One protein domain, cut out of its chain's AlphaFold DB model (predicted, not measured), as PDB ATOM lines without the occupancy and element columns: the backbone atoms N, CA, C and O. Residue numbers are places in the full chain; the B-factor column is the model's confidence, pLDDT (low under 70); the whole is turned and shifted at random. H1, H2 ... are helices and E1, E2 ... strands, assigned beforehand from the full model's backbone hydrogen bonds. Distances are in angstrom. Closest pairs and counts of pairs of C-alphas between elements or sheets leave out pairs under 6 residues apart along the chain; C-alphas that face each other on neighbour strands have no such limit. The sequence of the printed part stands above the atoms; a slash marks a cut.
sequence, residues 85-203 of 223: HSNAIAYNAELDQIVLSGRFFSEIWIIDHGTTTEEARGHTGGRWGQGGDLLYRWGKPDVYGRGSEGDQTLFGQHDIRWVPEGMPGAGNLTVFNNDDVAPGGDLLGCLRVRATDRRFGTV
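AT A GLANCE: This is residues 85 to 203 of the 223 residues of an uncharacterized protein of Gemmatimonadetes bacterium (UniProt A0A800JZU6). With little regular structure, sheets E1 E2 E3 E4 and E5 E6 E7 form a sandwich, partly face to face, closest between E1 and E5; H1 lies off both sheets. Of 119 residues, 43 are in named elements, mostly strand, ordered E1 E2 E3 E4 H1 E5 E6 E7. Each sheet is a meander, its successive strands antiparallel neighbours; the whole is compact, radius of gyration of the C-alphas 14.4 A, spanning 46 by 38 by 24 A.

IN THESE COORDINATES: Find C-alpha 86 at (-32.678, 34.823, -39.945), where E1 runs 18.3 A to 92. Then come E2, 97 to 102; E3, 107 to 112, 17.0 A; E4, 136 to 138; H1, 141 to 144; E5, 158 to 162; E6, 172 to 177; and E7, 187 to 192, ending at (-31.868, 35.326, -18.951).

HOW THE PARTS SIT: In hairpin E2 and E3, find N 100 and O 109, 2.8 A apart; in hairpin E6 and E7, N 173 and O 191, 2.7 A. The closest C-alphas of E1 and E5 are Ala 88 and Asp 159, 5.3 A. H1 is too short for an O i to N i+4 pair.

THE WHOLE: Links E3 to E4 and H1 to E5 are long; the printed part has no cut. Residues 181 to 203 have pLDDT under 70.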
ATOM      1  N   HIS A  85     -29.687  33.055 -42.495       88.69
ATOM      2  CA  HIS A  85     -30.951  32.363 -42.272       88.69
ATOM      3  C   HIS A  85     -31.677  32.882 -41.032       88.69
ATOM      4  O   HIS A  85     -31.916  32.162 -40.055       88.69
ATOM      5  N   SER A  86     -31.969  34.182 -41.045       89.75
ATOM      6  CA  SER A  86     -32.678  34.823 -39.945       89.75
ATOM      7  C   SER A  86     -34.118  34.327 -39.881       89.75
ATOM      8  O   SER A  86     -34.858  34.452 -40.853       89.75
ATOM      9  N   ASN A  87     -34.524  33.762 -38.743       92.12
ATOM     10  CA  ASN A  87     -35.779  32.999 -38.649       92.12
ATOM     11  C   ASN A  87     -36.735  33.450 -37.534       92.12
ATOM     12  O   ASN A  87     -37.845  32.931 -37.435       92.12
ATOM     13  N   ALA A  88     -36.327  34.403 -36.695       91.88
ATOM     14  CA  ALA A  88     -37.172  34.967 -35.651       91.88
ATOM     15  C   ALA A  88     -36.722  36.379 -35.270       91.88
ATOM     16  O   ALA A  88     -35.529  36.696 -35.280       91.88
ATOM     17  N   ILE A  89     -37.703  37.197 -34.891       95.31
ATOM     18  CA  ILE A  89     -37.538  38.531 -34.325       95.31
ATOM     19  C   ILE A  89     -38.530  38.691 -33.171       95.31
ATOM     20  O   ILE A  89     -39.693  38.306 -33.301       95.31
ATOM     21  N   ALA A  90     -38.096  39.255 -32.047       91.06
ATOM     22  CA  ALA A  90     -38.998  39.589 -30.948       91.06
ATOM     23  C   ALA A  90     -38.625  40.924 -30.302       91.06
ATOM     24  O   ALA A  90     -37.453  41.260 -30.156       91.06
ATOM     25  N   TYR A  91     -39.640  41.675 -29.885       93.06
ATOM     26  CA  TYR A  91     -39.491  42.990 -29.268       93.06
ATOM     27  C   TYR A  91     -39.859  42.938 -27.783       93.06
ATOM     28  O   TYR A  91     -40.846  42.302 -27.408       93.06
ATOM     29  N   ASN A  92     -39.080  43.623 -26.947       89.81
ATOM     30  CA  ASN A  92     -39.387  43.857 -25.542       89.81
ATOM     31  C   ASN A  92     -39.628  45.352 -25.313       89.81
ATOM     32  O   ASN A  92     -38.685  46.141 -25.331       89.81
ATOM     33  N   ALA A  93     -40.884  45.726 -25.063       90.50
ATOM     34  CA  ALA A  93     -41.287  47.120 -24.905       90.50
ATOM     35  C   ALA A  93     -40.776  47.786 -23.621       90.50
ATOM     36  O   ALA A  93     -40.561  48.995 -23.597       90.50
ATOM     37  N   GLU A  94     -40.560  47.017 -22.554       87.38
ATOM     38  CA  GLU A  94     -40.031  47.553 -21.299       87.38
ATOM     39  C   GLU A  94     -38.570  47.991 -21.480       87.38
ATOM     40  O   GLU A  94     -38.161  49.081 -21.055       87.38
ATOM     41  N   LEU A  95     -37.791  47.156 -22.169       87.00
ATOM     42  CA  LEU A  95     -36.366  47.372 -22.415       87.00
ATOM     43  C   LEU A  95     -36.080  48.202 -23.669       87.00
ATOM     44  O   LEU A  95     -34.985  48.752 -23.777       87.00
ATOM     45  N   ASP A  96     -37.059  48.322 -24.565       90.19
ATOM     46  CA  ASP A  96     -36.906  48.875 -25.915       90.19
ATOM     47  C   ASP A  96     -35.776  48.167 -26.685       90.19
ATOM     48  O   ASP A  96     -34.806  48.765 -27.141       90.19
ATOM     49  N   GLN A  97     -35.873  46.837 -26.739       89.25
ATOM     50  CA  GLN A  97     -34.869  45.957 -27.340       89.25
ATOM     51  C   GLN A  97     -35.501  45.029 -28.367       89.25
ATOM     52  O   GLN A  97     -36.588  44.486 -28.144       89.25
ATOM     53  N   ILE A  98     -34.777  44.785 -29.455       92.06
ATOM     54  CA  ILE A  98     -35.094  43.741 -30.430       92.06
ATOM     55  C   ILE A  98     -34.105  42.596 -30.251       92.06
ATOM     56  O   ILE A  98     -32.906  42.828 -30.148       92.06
ATOM     57  N   VAL A  99     -34.606  41.362 -30.264       91.50
ATOM     58  CA  VAL A  99     -33.789  40.159 -30.432       91.50
ATOM     59  C   VAL A  99     -33.986  39.576 -31.828       91.50
ATOM     60  O   VAL A  99     -35.110  39.526 -32.328       91.50
ATOM     61  N   LEU A 100     -32.895  39.122 -32.437       93.44
ATOM     62  CA  LEU A 100     -32.835  38.467 -33.740       93.44
ATOM     63  C   LEU A 100     -32.233  37.068 -33.590       93.44
ATOM     64  O   LEU A 100     -31.312  36.868 -32.798       93.44
ATOM     65  N   SER A 101     -32.737  36.115 -34.368       92.38
ATOM     66  CA  SER A 101     -32.181  34.761 -34.474       92.38
ATOM     67  C   SER A 101     -31.414  34.605 -35.778       92.38
ATOM     68  O   SER A 101     -32.038  34.715 -36.830       92.38
ATOM     69  N   GLY A 102     -30.115  34.305 -35.723       92.00
ATOM     70  CA  GLY A 102     -29.315  33.918 -36.886       92.00
ATOM     71  C   GLY A 102     -29.011  32.425 -36.853       92.00
ATOM     72  O   GLY A 102     -28.112  31.986 -36.130       92.00
ATOM     73  N   ARG A 103     -29.756  31.621 -37.620       90.12
ATOM     74  CA  ARG A 103     -29.651  30.155 -37.559       90.12
ATOM     75  C   ARG A 103     -28.260  29.663 -37.946       90.12
ATOM     76  O   ARG A 103     -27.698  28.818 -37.252       90.12
ATOM     77  N   PHE A 104     -27.689  30.184 -39.034       87.62
ATOM     78  CA  PHE A 104     -26.382  29.719 -39.518       87.62
ATOM     79  C   PHE A 104     -25.208  30.211 -38.690       87.62
ATOM     80  O   PHE A 104     -24.139  29.609 -38.725       87.62
ATOM     81  N   PHE A 105     -25.436  31.228 -37.872       89.75
ATOM     82  CA  PHE A 105     -24.497  31.654 -36.848       89.75
ATOM     83  C   PHE A 105     -24.614  30.802 -35.591       89.75
ATOM     84  O   PHE A 105     -23.685  30.749 -34.797       89.75
ATOM     85  N   SER A 106     -25.742  30.105 -35.420       91.44
ATOM     86  CA  SER A 106     -26.104  29.492 -34.150       91.44
ATOM     87  C   SER A 106     -26.033  30.508 -33.002       91.44
ATOM     88  O   SER A 106     -25.541  30.215 -31.915       91.44
ATOM     89  N   GLU A 107     -26.484  31.736 -33.277       90.56
ATOM     90  CA  GLU A 107     -26.483  32.847 -32.336       90.56
ATOM     91  C   GLU A 107     -27.817  33.583 -32.321       90.56
ATOM     92  O   GLU A 107     -28.543  33.655 -33.316       90.56
ATOM     93  N   ILE A 108     -28.087  34.205 -31.180       91.38
ATOM     94  CA  ILE A 108     -29.079  35.261 -31.054       91.38
ATOM     95  C   ILE A 108     -28.376  36.578 -30.742       91.38
ATOM     96  O   ILE A 108     -27.390  36.601 -29.999       91.38
ATOM     97  N   TRP A 109     -28.913  37.672 -31.271       91.81
ATOM     98  CA  TRP A 109     -28.379  39.019 -31.078       91.81
ATOM     99  C   TRP A 109     -29.452  39.939 -30.536       91.81
ATOM    100  O   TRP A 109     -30.600  39.859 -30.963       91.81
ATOM    101  N   ILE A 110     -29.079  40.821 -29.615       90.31
ATOM    102  CA  ILE A 110     -29.973  41.836 -29.062       90.31
ATOM    103  C   ILE A 110     -29.433  43.207 -29.432       90.31
ATOM    104  O   ILE A 110     -28.259  43.483 -29.190       90.31
ATOM    105  N   ILE A 111     -30.297  44.057 -29.977       89.81
ATOM    106  CA  ILE A 111     -29.985  45.429 -30.385       89.81
ATOM    107  C   ILE A 111     -30.906  46.428 -29.684       89.81
ATOM    108  O   ILE A 111     -32.019  46.088 -29.263       89.81
ATOM    109  N   ASP A 112     -30.430  47.663 -29.571       89.94
ATOM    110  CA  ASP A 112     -31.226  48.806 -29.126       89.94
ATOM    111  C   ASP A 112     -32.206  49.203 -30.242       89.94
ATOM    112  O   ASP A 112     -31.798  49.457 -31.375       89.94
ATOM    113  N   HIS A 113     -33.508  49.196 -29.947       90.38
ATOM    114  CA  HIS A 113     -34.539  49.539 -30.931       90.38
ATOM    115  C   HIS A 113     -34.684  51.055 -31.108       90.38
ATOM    116  O   HIS A 113     -35.016  51.523 -32.197       90.38
ATOM    117  N   GLY A 114     -34.418  51.830 -30.053       86.75
ATOM    118  CA  GLY A 114     -34.593  53.281 -30.048       86.75
ATOM    119  C   GLY A 114     -33.481  54.058 -30.757       86.75
ATOM    120  O   GLY A 114     -33.568  55.283 -30.850       86.75
ATOM    121  N   THR A 115     -32.434  53.381 -31.239       85.69
ATOM    122  CA  THR A 115     -31.282  54.004 -31.902       85.69
ATOM    123  C   THR A 115     -31.684  54.659 -33.227       85.69
ATOM    124  O   THR A 115     -32.290  54.040 -34.104       85.69
ATOM    125  N   THR A 116     -31.305  55.923 -33.417       84.56
ATOM    126  CA  THR A 116     -31.501  56.626 -34.693       84.56
ATOM    127  C   THR A 116     -30.503  56.167 -35.762       84.56
ATOM    128  O   THR A 116     -29.430  55.661 -35.458       84.56
ATOM    129  N   THR A 117     -30.791  56.425 -37.043       79.25
ATOM    130  CA  THR A 117     -29.854  56.118 -38.148       79.25
ATOM    131  C   THR A 117     -28.468  56.745 -37.959       79.25
ATOM    132  O   THR A 117     -27.484  56.196 -38.445       79.25
ATOM    133  N   GLU A 118     -28.384  57.909 -37.309       80.81
ATOM    134  CA  GLU A 118     -27.104  58.578 -37.073       80.81
ATOM    135  C   GLU A 118     -26.313  57.888 -35.959       80.81
ATOM    136  O   GLU A 118     -25.141  57.576 -36.135       80.81
ATOM    137  N   GLU A 119     -26.968  57.567 -34.842       83.31
ATOM    138  CA  GLU A 119     -26.346  56.834 -33.733       83.31
ATOM    139  C   GLU A 119     -25.954  55.409 -34.144       83.31
ATOM    140  O   GLU A 119     -24.895  54.930 -33.756       83.31
ATOM    141  N   ALA A 120     -26.756  54.763 -34.998       82.81
ATOM    142  CA  ALA A 120     -26.494  53.422 -35.520       82.81
ATOM    143  C   ALA A 120     -25.224  53.330 -36.389       82.81
ATOM    144  O   ALA A 120     -24.772  52.234 -36.710       82.81
ATOM    145  N   ARG A 121     -24.649  54.467 -36.801       78.50
ATOM    146  CA  ARG A 121     -23.374  54.517 -37.539       78.50
ATOM    147  C   ARG A 121     -22.154  54.495 -36.631       78.50
ATOM    148  O   ARG A 121     -21.053  54.278 -37.127       78.50
ATOM    149  N   GLY A 122     -22.337  54.776 -35.347       79.00
ATOM    150  CA  GLY A 122     -21.267  54.805 -34.363       79.00
ATOM    151  C   GLY A 122     -21.505  53.823 -33.224       79.00
ATOM    152  O   GLY A 122     -22.475  53.073 -33.209       79.00
ATOM    153  N   HIS A 123     -20.623  53.898 -32.234       83.88
ATOM    154  CA  HIS A 123     -20.606  53.038 -31.043       83.88
ATOM    155  C   HIS A 123     -21.242  53.718 -29.818       83.88
ATOM    156  O   HIS A 123     -20.982  53.368 -28.669       83.88
ATOM    157  N   THR A 124     -21.998  54.798 -30.040       87.69
ATOM    158  CA  THR A 124     -22.556  55.643 -28.976       87.69
ATOM    159  C   THR A 124     -23.921  56.183 -29.365       87.69
ATOM    160  O   THR A 124     -24.154  56.483 -30.533       87.69
ATOM    161  N   GLY A 125     -24.783  56.402 -28.373       86.44
ATOM    162  CA  GLY A 125     -26.164  56.850 -28.581       86.44
ATOM    163  C   GLY A 125     -27.172  55.725 -28.367       86.44
ATOM    164  O   GLY A 125     -26.803  54.629 -27.938       86.44
ATOM    165  N   GLY A 126     -28.448  56.011 -28.603       88.44
ATOM    166  CA  GLY A 126     -29.545  55.120 -28.229       88.44
ATOM    167  C   GLY A 126     -29.789  55.084 -26.713       88.44
ATOM    168  O   GLY A 126     -29.055  55.667 -25.904       88.44
ATOM    169  N   ARG A 127     -30.839  54.374 -26.295       90.38
ATOM    170  CA  ARG A 127     -31.237  54.231 -24.882       90.38
ATOM    171  C   ARG A 127     -30.153  53.546 -24.041       90.38
ATOM    172  O   ARG A 127     -30.033  53.807 -22.831       90.38
ATOM    173  N   TRP A 128     -29.375  52.675 -24.676       87.88
ATOM    174  CA  TRP A 128     -28.344  51.851 -24.046       87.88
ATOM    175  C   TRP A 128     -26.918  52.362 -24.282       87.88
ATOM    176  O   TRP A 128     -25.979  51.823 -23.696       87.88
ATOM    177  N   GLY A 129     -26.755  53.445 -25.048       89.75
ATOM    178  CA  GLY A 129     -25.471  54.118 -25.241       89.75
ATOM    179  C   GLY A 129     -24.491  53.370 -26.145       89.75
ATOM    180  O   GLY A 129     -23.311  53.695 -26.095       89.75
ATOM    181  N   GLN A 130     -24.965  52.386 -26.916       85.56
ATOM    182  CA  GLN A 130     -24.153  51.518 -27.780       85.56
ATOM    183  C   GLN A 130     -24.285  51.859 -29.276       85.56
ATOM    184  O   GLN A 130     -23.615  51.255 -30.102       85.56
ATOM    185  N   GLY A 131     -25.131  52.827 -29.651       88.75
ATOM    186  CA  GLY A 131     -25.323  53.178 -31.059       88.75
ATOM    187  C   GLY A 131     -25.757  51.969 -31.896       88.75
ATOM    188  O   GLY A 131     -26.799  51.371 -31.615       88.75
ATOM    189  N   GLY A 132     -24.968  51.638 -32.921       84.31
ATOM    190  CA  GLY A 132     -25.195  50.518 -33.843       84.31
ATOM    191  C   GLY A 132     -24.677  49.162 -33.368       84.31
ATOM    192  O   GLY A 132     -24.888  48.166 -34.060       84.31
ATOM    193  N   ASP A 133     -24.013  49.114 -32.216       86.00
ATOM    194  CA  ASP A 133     -23.417  47.887 -31.704       86.00
ATOM    195  C   ASP A 133     -24.476  46.930 -31.151       86.00
ATOM    196  O   ASP A 133     -25.548  47.320 -30.668       86.00
ATOM    197  N   LEU A 134     -24.151  45.637 -31.166       89.12
ATOM    198  CA  LEU A 134     -24.924  44.646 -30.436       89.12
ATOM    199  C   LEU A 134     -24.891  44.986 -28.944       89.12
ATOM    200  O   LEU A 134     -23.840  45.268 -28.377       89.12
ATOM    201  N   LEU A 135     -26.035  44.885 -28.271       86.38
ATOM    202  CA  LEU A 135     -26.092  44.946 -26.809       86.38
ATOM    203  C   LEU A 135     -25.624  43.623 -26.204       86.38
ATOM    204  O   LEU A 135     -24.869  43.592 -25.230       86.38
ATOM    205  N   TYR A 136     -26.087  42.521 -26.797       86.44
ATOM    206  CA  TYR A 136     -25.786  41.166 -26.355       86.44
ATOM    207  C   TYR A 136     -25.720  40.207 -27.529       86.44
ATOM    208  O   TYR A 136     -26.455  40.349 -28.510       86.44
ATOM    209  N   ARG A 137     -24.915  39.161 -27.358       89.38
ATOM    210  CA  ARG A 137     -24.928  37.979 -28.217       89.38
ATOM    211  C   ARG A 137     -24.770  36.700 -27.408       89.38
ATOM    212  O   ARG A 137     -24.104  36.687 -26.365       89.38
ATOM    213  N   TRP A 138     -25.395  35.626 -27.873       88.62
ATOM    214  CA  TRP A 138     -25.348  34.318 -27.221       88.62
ATOM    215  C   TRP A 138     -25.500  33.191 -28.233       88.62
ATOM    216  O   TRP A 138     -26.292  33.314 -29.161       88.62
ATOM    217  N   GLY A 139     -24.804  32.077 -28.011       88.75
ATOM    218  CA  GLY A 139     -24.979  30.858 -28.790       88.75
ATOM    219  C   GLY A 139     -23.660  30.218 -29.170       88.75
ATOM    220  O   GLY A 139     -23.338  29.160 -28.644       88.75
ATOM    221  N   LYS A 140     -22.880  30.864 -30.033       89.81
ATOM    222  CA  LYS A 140     -21.683  30.278 -30.632       89.81
ATOM    223  C   LYS A 140     -20.517  31.284 -30.611       89.81
ATOM    224  O   LYS A 140     -20.408  32.120 -31.504       89.81
ATOM    225  N   PRO A 141     -19.682  31.274 -29.557       89.12
ATOM    226  CA  PRO A 141     -18.770  32.382 -29.320       89.12
ATOM    227  C   PRO A 141     -17.513  32.386 -30.210       89.12
ATOM    228  O   PRO A 141     -16.910  33.441 -30.428       89.12
ATOM    229  N   ASP A 142     -17.132  31.236 -30.770       87.44
ATOM    230  CA  ASP A 142     -15.988  31.094 -31.679       87.44
ATOM    231  C   ASP A 142     -16.166  31.890 -32.986       87.44
ATOM    232  O   ASP A 142     -15.170  32.337 -33.556       87.44
ATOM    233  N   VAL A 143     -17.410  32.161 -33.402       84.25
ATOM    234  CA  VAL A 143     -17.757  32.982 -34.581       84.25
ATOM    235  C   VAL A 143     -17.206  34.409 -34.494       84.25
ATOM    236  O   VAL A 143     -16.950  35.037 -35.513       84.25
ATOM    237  N   TYR A 144     -16.974  34.919 -33.286       83.56
ATOM    238  CA  TYR A 144     -16.337  36.219 -33.060       83.56
ATOM    239  C   TYR A 144     -15.054  36.083 -32.234       83.56
ATOM    240  O   TYR A 144     -14.703  36.946 -31.432       83.56
ATOM    241  N   GLY A 145     -14.358  34.952 -32.386       83.94
ATOM    242  CA  GLY A 145     -13.042  34.729 -31.791       83.94
ATOM    243  C   GLY A 145     -13.038  34.645 -30.262       83.94
ATOM    244  O   GLY A 145     -12.014  34.905 -29.626       83.94
ATOM    245  N   ARG A 146     -14.166  34.287 -29.634       84.69
ATOM    246  CA  ARG A 146     -14.256  34.083 -28.182       84.69
ATOM    247  C   ARG A 146     -14.561  32.616 -27.871       84.69
ATOM    248  O   ARG A 146     -15.542  32.064 -28.322       84.69
ATOM    249  N   GLY A 147     -13.769  31.970 -27.019       86.38
ATOM    250  CA  GLY A 147     -14.029  30.566 -26.663       86.38
ATOM    251  C   GLY A 147     -13.722  29.585 -27.801       86.38
ATOM    252  O   GLY A 147     -12.853  29.844 -28.631       86.38
ATOM    253  N   SER A 148     -14.378  28.430 -27.778       86.19
ATOM    254  CA  SER A 148     -14.130  27.277 -28.652       86.19
ATOM    255  C   SER A 148     -15.438  26.601 -29.074       86.19
ATOM    256  O   SER A 148     -16.496  26.913 -28.530       86.19
ATOM    257  N   GLU A 149     -15.371  25.612 -29.970       82.56
ATOM    258  CA  GLU A 149     -16.533  24.782 -30.341       82.56
ATOM    259  C   GLU A 149     -17.246  24.174 -29.117       82.56
ATOM    260  O   GLU A 149     -18.465  24.029 -29.108       82.56
ATOM    261  N   GLY A 150     -16.502  23.867 -28.045       85.06
ATOM    262  CA  GLY A 150     -17.059  23.335 -26.798       85.06
ATOM    263  C   GLY A 150     -17.878  24.342 -25.978       85.06
ATOM    264  O   GLY A 150     -18.582  23.936 -25.055       85.06
ATOM    265  N   ASP A 151     -17.796  25.634 -26.301       83.56
ATOM    266  CA  ASP A 151     -18.560  26.707 -25.657       83.56
ATOM    267  C   ASP A 151     -19.875  27.023 -26.396       83.56
ATOM    268  O   ASP A 151     -20.633  27.889 -25.949       83.56
ATOM    269  N   GLN A 152     -20.161  26.342 -27.514       87.25
ATOM    270  CA  GLN A 152     -21.401  26.510 -28.267       87.25
ATOM    271  C   GLN A 152     -22.601  25.940 -27.489       87.25
ATOM    272  O   GLN A 152     -22.583  24.812 -27.002       87.25
ATOM    273  N   THR A 153     -23.666  26.730 -27.377       83.75
ATOM    274  CA  THR A 153     -24.897  26.385 -26.649       83.75
ATOM    275  C   THR A 153     -26.137  26.344 -27.520       83.75
ATOM    276  O   THR A 153     -27.127  25.731 -27.130       83.75
ATOM    277  N   LEU A 154     -26.120  27.036 -28.657       86.56
ATOM    278  CA  LEU A 154     -27.210  27.025 -29.625       86.56
ATOM    279  C   LEU A 154     -26.751  26.310 -30.884       86.56
ATOM    280  O   LEU A 154     -25.578  26.364 -31.230       86.56
ATOM    281  N   PHE A 155     -27.670  25.625 -31.544       87.19
ATOM    282  CA  PHE A 155     -27.434  24.774 -32.695       87.19
ATOM    283  C   PHE A 155     -28.654  24.897 -33.609       87.19
ATOM    284  O   PHE A 155     -29.697  24.293 -33.363       87.19
ATOM    285  N   GLY A 156     -28.545  25.747 -34.632       86.06
ATOM    286  CA  GLY A 156     -29.618  25.925 -35.613       86.06
ATOM    287  C   GLY A 156     -30.946  26.394 -35.007       86.06
ATOM    288  O   GLY A 156     -32.005  25.954 -35.450       86.06
ATOM    289  N   GLN A 157     -30.893  27.261 -33.995       90.00
ATOM    290  CA  GLN A 157     -32.046  27.647 -33.187       90.00
ATOM    291  C   GLN A 157     -33.133  28.399 -33.974       90.00
ATOM    292  O   GLN A 157     -32.839  29.107 -34.938       90.00
ATOM    293  N   HIS A 158     -34.381  28.300 -33.517       91.00
ATOM    294  CA  HIS A 158     -35.556  28.972 -34.070       91.00
ATOM    295  C   HIS A 158     -36.415  29.599 -32.973       91.00
ATOM    296  O   HIS A 158     -36.324  29.249 -31.796       91.00
ATOM    297  N   ASP A 159     -37.324  30.469 -33.404       90.00
ATOM    298  CA  ASP A 159     -38.516  30.810 -32.632       90.00
ATOM    299  C   ASP A 159     -38.227  31.438 -31.258       90.00
ATOM    300  O   ASP A 159     -38.664  30.979 -30.199       90.00
ATOM    301  N   ILE A 160     -37.439  32.513 -31.291       88.88
ATOM    302  CA  ILE A 160     -37.109  33.287 -30.099       88.88
ATOM    303  C   ILE A 160     -38.339  34.056 -29.618       88.88
ATOM    304  O   ILE A 160     -38.965  34.790 -30.385       88.88
ATOM    305  N   ARG A 161     -38.633  33.965 -28.320       88.31
ATOM    306  CA  ARG A 161     -39.684  34.755 -27.667       88.31
ATOM    307  C   ARG A 161     -39.249  35.262 -26.306       88.31
ATOM    308  O   ARG A 161     -38.553  34.562 -25.579       88.31
ATOM    309  N   TRP A 162     -39.732  36.441 -25.934       87.00
ATOM    310  CA  TRP A 162     -39.689  36.906 -24.551       87.00
ATOM    311  C   TRP A 162     -40.734  36.170 -23.721       87.00
ATOM    312  O   TRP A 162     -41.882  36.026 -24.144       87.00
ATOM    313  N   VAL A 163     -40.345  35.732 -22.528       84.00
ATOM    314  CA  VAL A 163     -41.286  35.208 -21.542       84.00
ATOM    315  C   VAL A 163     -42.099  36.386 -20.992       84.00
ATOM    316  O   VAL A 163     -41.496  37.308 -20.428       84.00
ATOM    317  N   PRO A 164     -43.438  36.382 -21.145       84.88
ATOM    318  CA  PRO A 164     -44.280  37.495 -20.721       84.88
ATOM    319  C   PRO A 164     -44.220  37.755 -19.215       84.88
ATOM    320  O   PRO A 164     -43.954  36.851 -18.418       84.88
ATOM    321  N   GLU A 165     -44.538  38.986 -18.817       84.88
ATOM    322  CA  GLU A 165     -44.739  39.335 -17.411       84.88
ATOM    323  C   GLU A 165     -45.808  38.433 -16.762       84.88
ATOM    324  O   GLU A 165     -46.771  38.009 -17.403       84.88
ATOM    325  N   GLY A 166     -45.618  38.094 -15.487       86.62
ATOM    326  CA  GLY A 166     -46.518  37.204 -14.746       86.62
ATOM    327  C   GLY A 166     -46.313  35.706 -15.006       86.62
ATOM    328  O   GLY A 166     -46.902  34.896 -14.293       86.62
ATOM    329  N   MET A 167     -45.452  35.317 -15.955       85.62
ATOM    330  CA  MET A 167     -45.070  33.919 -16.186       85.62
ATOM    331  C   MET A 167     -43.760  33.555 -15.460       85.62
ATOM    332  O   MET A 167     -42.880  34.407 -15.294       85.62
ATOM    333  N   PRO A 168     -43.567  32.286 -15.049       80.06
ATOM    334  CA  PRO A 168     -42.272  31.817 -14.563       80.06
ATOM    335  C   PRO A 168     -41.169  32.078 -15.597       80.06
ATOM    336  O   PRO A 168     -41.258  31.627 -16.734       80.06
ATOM    337  N   GLY A 169     -40.127  32.809 -15.196       75.19
ATOM    338  CA  GLY A 169     -39.044  33.207 -16.100       75.19
ATOM    339  C   GLY A 169     -39.295  34.499 -16.882       75.19
ATOM    340  O   GLY A 169     -38.537  34.763 -17.808       75.19
ATOM    341  N   ALA A 170     -40.308  35.300 -16.525       82.19
ATOM    342  CA  ALA A 170     -40.548  36.625 -17.103       82.19
ATOM    343  C   ALA A 170     -39.257  37.449 -17.260       82.19
ATOM    344  O   ALA A 170     -38.412  37.490 -16.359       82.19
ATOM    345  N   GLY A 171     -39.108  38.085 -18.422       78.38
ATOM    346  CA  GLY A 171     -37.900  38.826 -18.800       78.38
ATOM    347  C   GLY A 171     -36.765  37.959 -19.359       78.38
ATOM    348  O   GLY A 171     -35.802  38.499 -19.894       78.38
ATOM    349  N   ASN A 172     -36.870  36.629 -19.303       82.69
ATOM    350  CA  ASN A 172     -35.988  35.741 -20.057       82.69
ATOM    351  C   ASN A 172     -36.476  35.592 -21.508       82.69
ATOM    352  O   ASN A 172     -37.609  35.929 -21.850       82.69
ATOM    353  N   LEU A 173     -35.622  35.016 -22.344       84.31
ATOM    354  CA  LEU A 173     -35.927  34.536 -23.679       84.31
ATOM    355  C   LEU A 173     -36.055  33.013 -23.667       84.31
ATOM    356  O   LEU A 173     -35.267  32.324 -23.019       84.31
ATOM    357  N   THR A 174     -37.010  32.497 -24.422       84.12
ATOM    358  CA  THR A 174     -37.085  31.090 -24.821       84.12
ATOM    359  C   THR A 174     -36.694  30.959 -26.279       84.12
ATOM    360  O   THR A 174     -37.031  31.830 -27.081       84.12
ATOM    361  N   VAL A 175     -36.040  29.857 -26.624       83.69
ATOM    362  CA  VAL A 175     -35.678  29.521 -27.999       83.69
ATOM    363  C   VAL A 175     -35.821  28.021 -28.225       83.69
ATOM    364  O   VAL A 175     -35.566  27.229 -27.316       83.69
ATOM    365  N   PHE A 176     -36.219  27.622 -29.427       84.62
ATOM    366  CA  PHE A 176     -36.217  26.226 -29.838       84.62
ATOM    367  C   PHE A 176     -34.838  25.870 -30.412       84.62
ATOM    368  O   PHE A 176     -34.422  26.459 -31.404       84.62
ATOM    369  N   ASN A 177     -34.095  24.967 -29.767       85.12
ATOM    370  CA  ASN A 177     -32.713  24.643 -30.135       85.12
ATOM    371  C   ASN A 177     -32.656  23.345 -30.961       85.12
ATOM    372  O   ASN A 177     -32.574  22.261 -30.393       85.12
ATOM    373  N   ASN A 178     -32.771  23.458 -32.286       82.19
ATOM    374  CA  ASN A 178     -33.091  22.330 -33.171       82.19
ATOM    375  C   ASN A 178     -32.023  21.237 -33.253       82.19
ATOM    376  O   ASN A 178     -32.360  20.060 -33.288       82.19
ATOM    377  N   ASP A 179     -30.756  21.625 -33.352       78.38
ATOM    378  CA  ASP A 179     -29.678  20.722 -33.761       78.38
ATOM    379  C   ASP A 179     -28.757  20.363 -32.575       78.38
ATOM    380  O   ASP A 179     -27.589  20.015 -32.767       78.38
ATOM    381  N   ASP A 180     -29.255  20.472 -31.333       74.56
ATOM    382  CA  ASP A 180     -28.508  20.082 -30.130       74.56
ATOM    383  C   ASP A 180     -28.402  18.552 -30.050       74.56
ATOM    384  O   ASP A 180     -29.318  17.848 -29.630       74.56
ATOM    385  N   VAL A 181     -27.250  18.024 -30.467       62.53
ATOM    386  CA  VAL A 181     -26.962  16.581 -30.524       62.53
ATOM    387  C   VAL A 181     -26.629  15.955 -29.161       62.53
ATOM    388  O   VAL A 181     -26.249  14.781 -29.097       62.53
ATOM    389  N   ALA A 182     -26.745  16.695 -28.052       58.31
ATOM    390  CA  ALA A 182     -26.563  16.123 -26.723       58.31
ATOM    391  C   ALA A 182     -27.610  15.014 -26.442       58.31
ATOM    392  O   ALA A 182     -28.780  15.160 -26.802       58.31
ATOM    393  N   PRO A 183     -27.249  13.902 -25.765       42.53
ATOM    394  CA  PRO A 183     -28.208  12.855 -25.414       42.53
ATOM    395  C   PRO A 183     -29.389  13.428 -24.602       42.53
ATOM    396  O   PRO A 183     -29.205  13.846 -23.456       42.53
ATOM    397  N   GLY A 184     -30.586  13.458 -25.205       49.91
ATOM    398  CA  GLY A 184     -31.802  14.097 -24.669       49.91
ATOM    399  C   GLY A 184     -32.248  15.387 -25.384       49.91
ATOM    400  O   GLY A 184     -33.120  16.078 -24.861       49.91
ATOM    401  N   GLY A 185     -31.643  15.724 -26.528       42.81
ATOM    402  CA  GLY A 185     -31.866  16.949 -27.300       42.81
ATOM    403  C   GLY A 185     -33.209  17.030 -28.029       42.81
ATOM    404  O   GLY A 185     -33.309  16.694 -29.197       42.81
ATOM    405  N   ASP A 186     -34.217  17.510 -27.310       45.03
ATOM    406  CA  ASP A 186     -35.207  18.474 -27.800       45.03
ATOM    407  C   ASP A 186     -35.369  19.469 -26.647       45.03
ATOM    408  O   ASP A 186     -36.172  19.269 -25.732       45.03
ATOM    409  N   LEU A 187     -34.499  20.481 -26.586       51.97
ATOM    410  CA  LEU A 187     -34.430  21.374 -25.433       51.97
ATOM    411  C   LEU A 187     -34.747  22.811 -25.840       51.97
ATOM    412  O   LEU A 187     -34.047  23.437 -26.634       51.97
ATOM    413  N   LEU A 188     -35.797  23.352 -25.220       53.09
ATOM    414  CA  LEU A 188     -35.982  24.790 -25.087       53.09
ATOM    415  C   LEU A 188     -34.737  25.367 -24.398       53.09
ATOM    416  O   LEU A 188     -34.450  25.051 -23.241       53.09
ATOM    417  N   GLY A 189     -33.996  26.217 -25.101       54.28
ATOM    418  CA  GLY A 189     -32.976  27.054 -24.483       54.28
ATOM    419  C   GLY A 189     -33.654  28.215 -23.759       54.28
ATOM    420  O   GLY A 189     -34.552  28.846 -24.318       54.28
ATOM    421  N   CYS A 190     -33.245  28.517 -22.525       54.31
ATOM    422  CA  CYS A 190     -33.681  29.723 -21.823       54.31
ATOM    423  C   CYS A 190     -32.487  30.650 -21.583       54.31
ATOM    424  O   CYS A 190     -31.541  30.272 -20.889       54.31
ATOM    425  N   LEU A 191     -32.537  31.862 -22.139       59.69
ATOM    426  CA  LEU A 191     -31.546  32.911 -21.905       59.69
ATOM    427  C   LEU A 191     -32.118  33.975 -20.978       59.69
ATOM    428  O   LEU A 191     -33.130  34.593 -21.285       59.69
ATOM    429  N   ARG A 192     -31.444  34.265 -19.870       58.97
ATOM    430  CA  ARG A 192     -31.868  35.326 -18.951       58.97
ATOM    431  C   ARG A 192     -31.236  36.674 -19.276       58.97
ATOM    432  O   ARG A 192     -30.142  36.950 -18.807       58.97
ATOM    433  N   VAL A 193     -31.945  37.562 -19.960       54.88
ATOM    434  CA  VAL A 193     -31.501  38.954 -20.161       54.88
ATOM    435  C   VAL A 193     -32.051  39.816 -19.017       54.88
ATOM    436  O   VAL A 193     -33.194  39.638 -18.607       54.88
ATOM    437  N   ARG A 194     -31.253  40.716 -18.423       53.31
ATOM    438  CA  ARG A 194     -31.719  41.598 -17.330       53.31
ATOM    439  C   ARG A 194     -31.630  43.073 -17.716       53.31
ATOM    440  O   ARG A 194     -30.605  43.525 -18.205       53.31
ATOM    441  N   ALA A 195     -32.658  43.827 -17.328       45.97
ATOM    442  CA  ALA A 195     -32.847  45.260 -17.576       45.97
ATOM    443  C   ALA A 195     -31.727  46.206 -17.093       45.97
ATOM    444  O   ALA A 195     -31.709  47.379 -17.441       45.97
ATOM    445  N   THR A 196     -30.823  45.757 -16.224       48.84
ATOM    446  CA  THR A 196     -29.846  46.647 -15.570       48.84
ATOM    447  C   THR A 196     -28.463  46.620 -16.199       48.84
ATOM    448  O   THR A 196     -27.566  47.309 -15.709       48.84
ATOM    449  N   ASP A 197     -28.244  45.781 -17.208       56.75
ATOM    450  CA  ASP A 197     -26.924  45.637 -17.795       56.75
ATOM    451  C   ASP A 197     -26.781  46.628 -18.963       56.75
ATOM    452  O   ASP A 197     -27.529  46.622 -19.933       56.75
ATOM    453  N   ARG A 198     -25.927  47.635 -18.767       56.50
ATOM    454  CA  ARG A 198     -25.683  48.727 -19.731       56.50
ATOM    455  C   ARG A 198     -24.361  48.553 -20.471       56.50
ATOM    456  O   ARG A 198     -23.929  49.456 -21.178       56.50
ATOM    457  N   ARG A 199     -23.675  47.439 -20.233       60.81
ATOM    458  CA  ARG A 199     -22.422  47.104 -20.896       60.81
ATOM    459  C   ARG A 199     -22.701  45.996 -21.890       60.81
ATOM    460  O   ARG A 199     -23.508  45.119 -21.596       60.81
ATOM    461  N   PHE A 200     -21.992  46.031 -23.013       63.59
ATOM    462  CA  PHE A 200     -21.965  44.907 -23.932       63.59
ATOM    463  C   PHE A 200     -21.681  43.603 -23.169       63.59
ATOM    464  O   PHE A 200     -20.739  43.527 -22.368       63.59
ATOM    465  N   GLY A 201     -22.520  42.594 -23.397       67.88
ATOM    466  CA  GLY A 201     -22.459  41.321 -22.692       67.88
ATOM    467  C   GLY A 201     -22.298  40.135 -23.637       67.88
ATOM    468  O   GLY A 201     -23.081  39.948 -24.567       67.88
ATOM    469  N   THR A 202     -21.326  39.276 -23.330       59.09
ATOM    470  CA  THR A 202     -21.224  37.926 -23.901       59.09
ATOM    471  C   THR A 202     -21.661  36.913 -22.857       59.09
ATOM    472  O   THR A 202     -21.330  37.024 -21.673       59.09
ATOM    473  N   VAL A 203     -22.432  35.920 -23.285       56.59
ATOM    474  CA  VAL A 203     -23.042  34.948 -22.378       56.59
ATOM    475  C   VAL A 203     -22.332  33.618 -22.538       56.59
ATOM    476  O   VAL A 203     -22.381  33.014 -23.606       56.59
TER     477      VAL A 203